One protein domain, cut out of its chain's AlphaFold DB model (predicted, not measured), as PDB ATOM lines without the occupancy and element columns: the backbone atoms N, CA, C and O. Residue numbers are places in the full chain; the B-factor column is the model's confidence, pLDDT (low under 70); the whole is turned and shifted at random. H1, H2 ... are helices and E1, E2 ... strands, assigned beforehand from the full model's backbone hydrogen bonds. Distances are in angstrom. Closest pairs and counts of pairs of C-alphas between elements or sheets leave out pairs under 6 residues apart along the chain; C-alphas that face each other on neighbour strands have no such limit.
ATOM      1  N   TYR A   3     110.100  93.688 133.921       95.69
ATOM      2  CA  TYR A   3     111.178  94.631 133.642       95.69
ATOM      3  C   TYR A   3     110.604  95.864 132.957       95.69
ATOM      4  O   TYR A   3     109.745  95.740 132.082       95.69
ATOM      5  N   LYS A   4     111.078  97.044 133.356       95.62
ATOM      6  CA  LYS A   4     110.743  98.305 132.698       95.62
ATOM      7  C   LYS A   4     111.957  98.789 131.924       95.62
ATOM      8  O   LYS A   4     113.018  98.979 132.513       95.62
ATOM      9  N   TYR A   5     111.765  99.023 130.632       97.19
ATOM     10  CA  TYR A   5     112.770  99.613 129.761       97.19
ATOM     11  C   TYR A   5     112.304 100.988 129.285       97.19
ATOM     12  O   TYR A   5     111.124 101.170 128.980       97.19
ATOM     13  N   GLU A   6     113.223 101.944 129.224       97.38
ATOM     14  CA  GLU A   6     112.991 103.262 128.635       97.38
ATOM     15  C   GLU A   6     113.642 103.317 127.252       97.38
ATOM     16  O   GLU A   6     114.821 102.996 127.108       97.38
ATOM     17  N   ILE A   7     112.871 103.674 126.222       97.94
ATOM     18  CA  ILE A   7     113.359 103.704 124.838       97.94
ATOM     19  C   ILE A   7     114.357 104.851 124.686       97.94
ATOM     20  O   ILE A   7     114.009 106.004 124.941       97.94
ATOM     21  N   PHE A   8     115.572 104.545 124.232       97.50
ATOM     22  CA  PHE A   8     116.593 105.553 123.929       97.50
ATOM     23  C   PHE A   8     116.836 105.722 122.427       97.50
ATOM     24  O   PHE A   8     117.285 106.787 122.017       97.50
ATOM     25  N   SER A   9     116.517 104.712 121.609       96.69
ATOM     26  CA  SER A   9     116.689 104.781 120.160       96.69
ATOM     27  C   SER A   9     115.644 103.964 119.397       96.69
ATOM     28  O   SER A   9     115.255 102.871 119.808       96.69
ATOM     29  N   CYS A  10     115.238 104.503 118.251       95.44
ATOM     30  CA  CYS A  10     114.554 103.823 117.155       95.44
ATOM     31  C   CYS A  10     115.222 104.213 115.829       95.44
ATOM     32  O   CYS A  10     115.309 105.414 115.566       95.44
ATOM     33  N   HIS A  11     115.663 103.268 114.997       92.62
ATOM     34  CA  HIS A  11     116.300 103.568 113.705       92.62
ATOM     35  C   HIS A  11     116.232 102.392 112.716       92.62
ATOM     36  O   HIS A  11     115.957 101.252 113.095       92.62
ATOM     37  N   GLU A  12     116.467 102.677 111.433       89.56
ATOM     38  CA  GLU A  12     116.634 101.645 110.406       89.56
ATOM     39  C   GLU A  12     118.099 101.252 110.254       89.56
ATOM     40  O   GLU A  12     119.000 102.087 110.285       89.56
ATOM     41  N   VAL A  13     118.323  99.963 110.033       85.62
ATOM     42  CA  VAL A  13     119.643  99.377 109.795       85.62
ATOM     43  C   VAL A  13     119.589  98.444 108.591       85.62
ATOM     44  O   VAL A  13     118.539  97.881 108.268       85.62
ATOM     45  N   GLY A  14     120.731  98.220 107.941       79.50
ATOM     46  CA  GLY A  14     120.846  97.165 106.931       79.50
ATOM     47  C   GLY A  14     120.614  95.774 107.536       79.50
ATOM     48  O   GLY A  14     120.941  95.529 108.694       79.50
ATOM     49  N   ALA A  15     120.081  94.831 106.762       68.19
ATOM     50  CA  ALA A  15     119.757  93.482 107.245       68.19
ATOM     51  C   ALA A  15     120.979  92.661 107.712       68.19
ATOM     52  O   ALA A  15     120.808  91.692 108.446       68.19
ATOM     53  N   VAL A  16     122.194  93.055 107.313       64.12
ATOM     54  CA  VAL A  16     123.477  92.438 107.712       64.12
ATOM     55  C   VAL A  16     124.219  93.304 108.749       64.12
ATOM     56  O   VAL A  16     125.432  93.209 108.893       64.12
ATOM     57  N   SER A  17     123.525  94.212 109.441       61.81
ATOM     58  CA  SER A  17     124.181  95.142 110.364       61.81
ATOM     59  C   SER A  17     124.536  94.512 111.714       61.81
ATOM     60  O   SER A  17     124.019  93.465 112.113       61.81
ATOM     61  N   ASN A  18     125.372  95.232 112.465       62.59
ATOM     62  CA  ASN A  18     125.823  94.890 113.815       62.59
ATOM     63  C   ASN A  18     124.701  94.836 114.865       62.59
ATOM     64  O   ASN A  18     124.974  94.587 116.031       62.59
ATOM     65  N   THR A  19     123.430  95.013 114.501       61.22
ATOM     66  CA  THR A  19     122.309  94.950 115.461       61.22
ATOM     67  C   THR A  19     122.135  93.573 116.113       61.22
ATOM     68  O   THR A  19     121.444  93.440 117.120       61.22
ATOM     69  N   TYR A  20     122.751  92.533 115.545       66.62
ATOM     70  CA  TYR A  20     122.810  91.196 116.144       66.62
ATOM     71  C   TYR A  20     124.032  90.995 117.053       66.62
ATOM     72  O   TYR A  20     124.219  89.909 117.607       66.62
ATOM     73  N   GLN A  21     124.870  92.020 117.223       74.88
ATOM     74  CA  GLN A  21     125.989  91.993 118.148       74.88
ATOM     75  C   GLN A  21     125.466  92.108 119.582       74.88
ATOM     76  O   GLN A  21     125.113  93.174 120.071       74.88
ATOM     77  N   ILE A  22     125.410  90.962 120.255       78.56
ATOM     78  CA  ILE A  22     124.932  90.834 121.639       78.56
ATOM     79  C   ILE A  22     126.063  90.875 122.676       78.56
ATOM     80  O   ILE A  22     125.798  90.863 123.876       78.56
ATOM     81  N   SER A  23     127.322  90.893 122.231       80.81
ATOM     82  CA  SER A  23     128.494  90.935 123.103       80.81
ATOM     83  C   SER A  23     129.562  91.887 122.570       80.81
ATOM     84  O   SER A  23     129.803  92.006 121.368       80.81
ATOM     85  N   PHE A  24     130.215  92.568 123.505       88.44
ATOM     86  CA  PHE A  24     131.259  93.549 123.246       88.44
ATOM     87  C   PHE A  24     132.462  93.199 124.118       88.44
ATOM     88  O   PHE A  24     132.303  92.851 125.287       88.44
ATOM     89  N   ALA A  25     133.665  93.242 123.546       88.00
ATOM     90  CA  ALA A  25     134.880  92.866 124.268       88.00
ATOM     91  C   ALA A  25     135.302  93.937 125.285       88.00
ATOM     92  O   ALA A  25     135.952  93.622 126.283       88.00
ATOM     93  N   LYS A  26     134.964  95.202 125.015       93.56
ATOM     94  CA  LYS A  26     135.322  96.357 125.837       93.56
ATOM     95  C   LYS A  26     134.119  97.275 126.002       93.56
ATOM     96  O   LYS A  26     133.352  97.468 125.064       93.56
ATOM     97  N   ASP A  27     134.049  97.939 127.152       93.75
ATOM     98  CA  ASP A  27     133.038  98.967 127.427       93.75
ATOM     99  C   ASP A  27     133.038 100.081 126.374       93.75
ATOM    100  O   ASP A  27     131.980 100.590 126.030       93.75
ATOM    101  N   LYS A  28     134.211 100.440 125.830       95.00
ATOM    102  CA  LYS A  28     134.303 101.432 124.751       95.00
ATOM    103  C   LYS A  28     133.566 100.980 123.489       95.00
ATOM    104  O   LYS A  28     132.839 101.777 122.917       95.00
ATOM    105  N   ASP A  29     133.726  99.720 123.090       93.19
ATOM    106  CA  ASP A  29     133.075  99.193 121.886       93.19
ATOM    107  C   ASP A  29     131.547  99.190 122.067       93.19
ATOM    108  O   ASP A  29     130.804  99.466 121.130       93.19
ATOM    109  N   PHE A  30     131.075  98.918 123.290       94.81
ATOM    110  CA  PHE A  30     129.651  98.996 123.608       94.81
ATOM    111  C   PHE A  30     129.149 100.442 123.674       94.81
ATOM    112  O   PHE A  30     128.065 100.727 123.178       94.81
ATOM    113  N   GLN A  31     129.928 101.371 124.236       96.06
ATOM    114  CA  GLN A  31     129.559 102.786 124.262       96.06
ATOM    115  C   GLN A  31     129.461 103.363 122.847       96.06
ATOM    116  O   GLN A  31     128.473 104.017 122.546       96.06
ATOM    117  N   ASP A  32     130.420 103.057 121.969       94.19
ATOM    118  CA  ASP A  32     130.395 103.511 120.576       94.19
ATOM    119  C   ASP A  32     129.135 102.982 119.848       94.19
ATOM    120  O   ASP A  32     128.489 103.723 119.110       94.19
ATOM    121  N   TYR A  33     128.719 101.737 120.123       92.94
ATOM    122  CA  TYR A  33     127.461 101.166 119.618       92.94
ATOM    123  C   TYR A  33     126.207 101.890 120.142       92.94
ATOM    124  O   TYR A  33     125.251 102.105 119.396       92.94
ATOM    125  N   LEU A  34     126.187 102.266 121.426       94.88
ATOM    126  CA  LEU A  34     125.088 103.038 122.012       94.88
ATOM    127  C   LEU A  34     125.012 104.448 121.411       94.88
ATOM    128  O   LEU A  34     123.915 104.928 121.122       94.88
ATOM    129  N   ASP A  35     126.164 105.085 121.206       94.94
ATOM    130  CA  ASP A  35     126.265 106.433 120.652       94.94
ATOM    131  C   ASP A  35     125.796 106.460 119.186       94.94
ATOM    132  O   ASP A  35     124.974 107.307 118.834       94.94
ATOM    133  N   GLU A  36     126.205 105.482 118.363       92.94
ATOM    134  CA  GLU A  36     125.724 105.319 116.978       92.94
ATOM    135  C   GLU A  36     124.196 105.139 116.931       92.94
ATOM    136  O   GLU A  36     123.499 105.782 116.141       92.94
ATOM    137  N   ALA A  37     123.646 104.306 117.821       93.31
ATOM    138  CA  ALA A  37     122.206 104.094 117.901       93.31
ATOM    139  C   ALA A  37     121.444 105.382 118.245       93.31
ATOM    140  O   ALA A  37     120.368 105.627 117.694       93.31
ATOM    141  N   VAL A  38     121.962 106.197 119.167       94.88
ATOM    142  CA  VAL A  38     121.355 107.489 119.519       94.88
ATOM    143  C   VAL A  38     121.470 108.475 118.356       94.88
ATOM    144  O   VAL A  38     120.483 109.141 118.038       94.88
ATOM    145  N   GLU A  39     122.628 108.539 117.697       94.31
ATOM    146  CA  GLU A  39     122.878 109.424 116.553       94.31
ATOM    147  C   GLU A  39     121.917 109.146 115.391       94.31
ATOM    148  O   GLU A  39     121.352 110.074 114.810       94.31
ATOM    149  N   HIS A  40     121.677 107.871 115.081       93.25
ATOM    150  CA  HIS A  40     120.807 107.462 113.979       93.25
ATOM    151  C   HIS A  40     119.316 107.471 114.339       93.25
ATOM    152  O   HIS A  40     118.472 107.163 113.489       93.25
ATOM    153  N   SER A  41     118.956 107.798 115.585       95.69
ATOM    154  CA  SER A  41     117.577 107.657 116.021       95.69
ATOM    155  C   SER A  41     116.626 108.665 115.375       95.69
ATOM    156  O   SER A  41     116.836 109.876 115.400       95.69
ATOM    157  N   VAL A  42     115.487 108.164 114.893       96.19
ATOM    158  CA  VAL A  42     114.378 108.990 114.395       96.19
ATOM    159  C   VAL A  42     113.506 109.570 115.514       96.19
ATOM    160  O   VAL A  42     112.632 110.395 115.247       96.19
ATOM    161  N   VAL A  43     113.716 109.157 116.768       94.44
ATOM    162  CA  VAL A  43     113.008 109.686 117.940       94.44
ATOM    163  C   VAL A  43     113.982 110.410 118.860       94.44
ATOM    164  O   VAL A  43     115.103 109.966 119.080       94.44
ATOM    165  N   LYS A  44     113.545 111.526 119.445       92.56
ATOM    166  CA  LYS A  44     114.310 112.193 120.503       92.56
ATOM    167  C   LYS A  44     113.946 111.576 121.844       92.56
ATOM    168  O   LYS A  44     112.801 111.700 122.275       92.56
ATOM    169  N   SER A  45     114.918 110.950 122.497       92.62
ATOM    170  CA  SER A  45     114.766 110.418 123.850       92.62
ATOM    171  C   SER A  45     115.495 111.279 124.882       92.62
ATOM    172  O   SER A  45     116.498 111.923 124.584       92.62
ATOM    173  N   THR A  46     114.972 111.293 126.106       92.75
ATOM    174  CA  THR A  46     115.643 111.842 127.294       92.75
ATOM    175  C   THR A  46     116.352 110.769 128.118       92.75
ATOM    176  O   THR A  46     117.014 111.103 129.104       92.75
ATOM    177  N   ALA A  47     116.198 109.497 127.742       94.94
ATOM    178  CA  ALA A  47     116.833 108.376 128.413       94.94
ATOM    179  C   ALA A  47     118.357 108.513 128.338       94.94
ATOM    180  O   ALA A  47     118.920 108.837 127.291       94.94
ATOM    181  N   LYS A  48     119.030 108.252 129.458       93.31
ATOM    182  CA  LYS A  48     120.492 108.184 129.517       93.31
ATOM    183  C   LYS A  48     120.899 106.721 129.510       93.31
ATOM    184  O   LYS A  48     120.352 105.942 130.285       93.31
ATOM    185  N   VAL A  49     121.846 106.370 128.652       96.88
ATOM    186  CA  VAL A  49     122.361 105.008 128.522       96.88
ATOM    187  C   VAL A  49     123.881 105.051 128.443       96.88
ATOM    188  O   VAL A  49     124.459 105.937 127.813       96.88
ATOM    189  N   THR A  50     124.528 104.120 129.129       96.88
ATOM    190  CA  THR A  50     125.982 103.980 129.193       96.88
ATOM    191  C   THR A  50     126.378 102.517 129.047       96.88
ATOM    192  O   THR A  50     125.568 101.614 129.252       96.88
ATOM    193  N   ALA A  51     127.661 102.260 128.794       96.12
ATOM    194  CA  ALA A  51     128.195 100.900 128.736       96.12
ATOM    195  C   ALA A  51     128.094 100.100 130.056       96.12
ATOM    196  O   ALA A  51     128.451  98.923 130.088       96.12
ATOM    197  N   LYS A  52     127.638 100.715 131.158       95.94
ATOM    198  CA  LYS A  52     127.369 100.029 132.434       95.94
ATOM    199  C   LYS A  52     125.934  99.522 132.559       95.94
ATOM    200  O   LYS A  52     125.651  98.760 133.483       95.94
ATOM    201  N   ASP A  53     125.053  99.940 131.659       96.31
ATOM    202  CA  ASP A  53     123.640  99.602 131.698       96.31
ATOM    203  C   ASP A  53     123.337  98.315 130.924       96.31
ATOM    204  O   ASP A  53     124.108  97.852 130.081       96.31
ATOM    205  N   HIS A  54     122.164  97.743 131.191       95.06
ATOM    206  CA  HIS A  54     121.606  96.661 130.388       95.06
ATOM    207  C   HIS A  54     120.574  97.218 129.416       95.06
ATOM    208  O   HIS A  54     119.704  97.997 129.808       95.06
ATOM    209  N   ILE A  55     120.631  96.776 128.162       95.62
ATOM    210  CA  ILE A  55     119.669  97.169 127.134       95.62
ATOM    211  C   ILE A  55     118.910  95.961 126.590       95.62
ATOM    212  O   ILE A  55     119.369  94.821 126.666       95.62
ATOM    213  N   VAL A  56     117.759  96.238 125.989       95.00
ATOM    214  CA  VAL A  56     117.033  95.313 125.123       95.00
ATOM    215  C   VAL A  56     116.951  95.906 123.722       95.00
ATOM    216  O   VAL A  56     116.716  97.103 123.565       95.00
ATOM    217  N   THR A  57     117.119  95.057 122.713       93.44
ATOM    218  CA  THR A  57     116.963  95.404 121.300       93.44
ATOM    219  C   THR A  57     115.791  94.606 120.736       93.44
ATOM    220  O   THR A  57     115.786  93.377 120.789       93.44
ATOM    221  N   LEU A  58     114.803  95.299 120.181       92.44
ATOM    222  CA  LEU A  58     113.708  94.726 119.405       92.44
ATOM    223  C   LEU A  58     113.981  95.015 117.931       92.44
ATOM    224  O   LEU A  58     114.178  96.167 117.558       92.44
ATOM    225  N   SER A  59     114.003  93.981 117.095       87.69
ATOM    226  CA  SER A  59     114.263  94.105 115.659       87.69
ATOM    227  C   SER A  59     113.099  93.512 114.876       87.69
ATOM    228  O   SER A  59     112.668  92.393 115.162       87.69
ATOM    229  N   THR A  60     112.585  94.253 113.895       82.19
ATOM    230  CA  THR A  60     111.522  93.787 113.000       82.19
ATOM    231  C   THR A  60     111.970  93.847 111.548       82.19
ATOM    232  O   THR A  60     112.724  94.736 111.144       82.19
ATOM    233  N   CYS A  61     111.468  92.920 110.730       75.69
ATOM    234  CA  CYS A  61     111.538  93.062 109.280       75.69
ATOM    235  C   CYS A  61     110.834  94.357 108.867       75.69
ATOM    236  O   CYS A  61     109.756  94.669 109.379       75.69
ATOM    237  N   THR A  62     111.432  95.112 107.952       69.12
ATOM    238  CA  THR A  62     110.695  96.139 107.214       69.12
ATOM    239  C   THR A  62     109.994  95.470 106.024       69.12
ATOM    240  O   THR A  62     110.209  94.288 105.749       69.12
ATOM    241  N   GLY A  63     109.154  96.205 105.285       65.19
ATOM    242  CA  GLY A  63     108.565  95.714 104.025       65.19
ATOM    243  C   GLY A  63     109.593  95.441 102.910       65.19
ATOM    244  O   GLY A  63     109.209  95.084 101.800       65.19
ATOM    245  N   ASN A  64     110.884  95.628 103.200       68.94
ATOM    246  CA  ASN A  64     112.025  95.342 102.349       68.94
ATOM    247  C   ASN A  64     112.933  94.332 103.070       68.94
ATOM    248  O   ASN A  64     113.322  94.534 104.218       68.94
ATOM    249  N   GLU A  65     113.330  93.252 102.398       70.50
ATOM    250  CA  GLU A  65     114.207  92.238 102.996       70.50
ATOM    251  C   GLU A  65     115.587  92.796 103.385       70.50
ATOM    252  O   GLU A  65     116.244  92.241 104.270       70.50
ATOM    253  N   ALA A  66     115.991  93.916 102.776       75.81
ATOM    254  CA  ALA A  66     117.300  94.535 102.945       75.81
ATOM    255  C   ALA A  66     117.457  95.400 104.205       75.81
ATOM    256  O   ALA A  66     118.595  95.718 104.552       75.81
ATOM    257  N   THR A  67     116.376  95.776 104.901       81.69
ATOM    258  CA  THR A  67     116.473  96.602 106.118       81.69
ATOM    259  C   THR A  67     115.714  96.003 107.300       81.69
ATOM    260  O   THR A  67     114.840  95.143 107.163       81.69
ATOM    261  N   ARG A  68     116.107  96.407 108.505       84.62
ATOM    262  CA  ARG A  68     115.404  96.109 109.754       84.62
ATOM    263  C   ARG A  68     115.096  97.416 110.459       84.62
ATOM    264  O   ARG A  68     115.896  98.346 110.399       84.62
ATOM    265  N   PHE A  69     113.951  97.464 111.129       90.00
ATOM    266  CA  PHE A  69     113.658  98.542 112.062       90.00
ATOM    267  C   PHE A  69     114.010  98.071 113.465       90.00
ATOM    268  O   PHE A  69     113.618  96.978 113.880       90.00
ATOM    269  N   VAL A  70     114.779  98.888 114.169       92.75
ATOM    270  CA  VAL A  70     115.347  98.563 115.469       92.75
ATOM    271  C   VAL A  70     114.803  99.536 116.496       92.75
ATOM    272  O   VAL A  70     114.796 100.743 116.270       92.75
ATOM    273  N   VAL A  71     114.370  99.004 117.636       95.12
ATOM    274  CA  VAL A  71     113.987  99.766 118.826       95.12
ATOM    275  C   VAL A  71     114.835  99.281 119.989       95.12
ATOM    276  O   VAL A  71     114.853  98.087 120.288       95.12
ATOM    277  N   GLN A  72     115.522 100.198 120.661       96.00
ATOM    278  CA  GLN A  72     116.377  99.883 121.799       96.00
ATOM    279  C   GLN A  72     115.929 100.629 123.047       96.00
ATOM    280  O   GLN A  72     115.634 101.827 123.018       96.00
ATOM    281  N   GLY A  73     115.891  99.896 124.158       97.19
ATOM    282  CA  GLY A  73     115.544 100.433 125.464       97.19
ATOM    283  C   GLY A  73     116.563 100.057 126.527       97.19
ATOM    284  O   GLY A  73     117.104  98.954 126.507       97.19
ATOM    285  N   VAL A  74     116.801 100.966 127.467       97.81
ATOM    286  CA  VAL A  74     117.663 100.763 128.637       97.81
ATOM    287  C   VAL A  74     116.825 100.289 129.821       97.81
ATOM    288  O   VAL A  74     115.713 100.773 130.027       97.81
ATOM    289  N   LEU A  75     117.316  99.308 130.576       97.12
ATOM    290  CA  LEU A  75     116.638  98.777 131.756       97.12
ATOM    291  C   LEU A  75     116.643  99.825 132.874       97.12
ATOM    292  O   LEU A  75     117.707 100.223 133.335       97.12
ATOM    293  N   VAL A  76     115.463 100.221 133.351       96.69
ATOM    294  CA  VAL A  76     115.318 101.218 134.429       96.69
ATOM    295  C   VAL A  76     114.692 100.655 135.705       96.69
ATOM    296  O   VAL A  76     114.813 101.275 136.757       96.69
ATOM    297  N   ASP A  77     114.025  99.495 135.645       95.12
ATOM    298  CA  ASP A  77     113.448  98.856 136.835       95.12
ATOM    299  C   ASP A  77     113.294  97.332 136.679       95.12
ATOM    300  O   ASP A  77     112.988  96.825 135.595       95.12
ATOM    301  N   SER A  78     113.462  96.607 137.789       93.31
ATOM    302  CA  SER A  78     113.250  95.161 137.925       93.31
ATOM    303  C   SER A  78     112.240  94.881 139.041       93.31
ATOM    304  O   SER A  78     112.569  94.817 140.226       93.31
ATOM    305  N   ILE A  79     110.988  94.661 138.651       91.31
ATOM    306  CA  ILE A  79     109.839  94.536 139.546       91.31
ATOM    307  C   ILE A  79     109.605  93.058 139.881       91.31
ATOM    308  O   ILE A  79     109.287  92.226 139.021       91.31
ATOM    309  N   LYS A  80     109.698  92.712 141.165       84.56
ATOM    310  CA  LYS A  80     109.279  91.391 141.651       84.56
ATOM    311  C   LYS A  80     107.753  91.342 141.726       84.56
ATOM    312  O   LYS A  80     107.148  92.028 142.542       84.56
TER     313      LYS A  80
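What this domain is: This is residues 3 to 80 of the 82 residues of an uncharacterized protein of Robinsoniella sp. RHS (UniProt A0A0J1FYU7). A twisted sheet of three long strands forms a wall, and one helix, H1, lies slantwise over one of its faces, its last residues, 34 to 39, nearest the strands; the other face has no named element over it. Two long links, residues 15 to 26 and 40 to 54, join H1 to the strands. The printed part has 78 residues, with one named helix and three named strands in the order E1, H1, E2, E3; the sheet runs E1, E3, E2, all antiparallel, and the class is mixed, helices and strands. The whole is compact, with a radius of gyration of the C-alphas of 12.6 A, and rounded, spanning 38 by 27 by 24 A.

Where its parts are: E1, residues 3 to 14, begins with C-alpha 3 at (111.178, 94.631, 133.642), bends by 70 degrees at residue 6 and measures 28.5 A from first to last C-alpha. H1 holds residues 27 to 39, 18.2 A long, with C-alpha 39 at (122.878, 109.424, 116.553). E2 holds residues 55 to 61 and is 20.0 A long. E3, residues 67 to 79, is the longest strand by residues and measures 34.1 A; it bends by 69 degrees at residue 76 and ends with C-alpha 79 at (109.839, 94.536, 139.546).

How they stand to each other: E3 is the inner strand, and E1 and E2 are the edge strands. E1 and E3 are antiparallel at 166 degrees; N 8 and O 72 are 3.0 A apart and N 72 and O 9 are 2.8 A apart, both within hydrogen-bond range. E2 and E3, a hairpin, are antiparallel at 150 degrees, with N 58 and O 71 within range at 2.8 A. H1 is on the sheet at a height of 11.1 A, over E1 and E3 and only just not over E2, on which 2 of its C-alphas fall. On the local plane its line and that of E3 stand at 56 degrees, slantwise to the strands. The closest C-alphas of E1 and H1 are those of Ser 9 and Val 38, 5.4 A apart. H1 and E3 are near each other, with 5 pairs of C-alphas within 10 A. E1, H1 and E2 form a split strand-helix-strand unit, two strands running the same way with E3 between them, and its crossover is right-handed. H1 on one face of the sheet gives two layers. In H1 every O i to N i+4 pair is within hydrogen-bond range.

The domain as a whole: The two C-alphas farthest apart are those of Ala 66 and Lys 80, at 39.7 A. The printed part has no cut. The links E1 to H1 and H1 to E2 are long, and that from E2 to E3 is tight. The mean pLDDT of the printed part is 88.8; residues 15 to 20 and 62 to 64 are under 70.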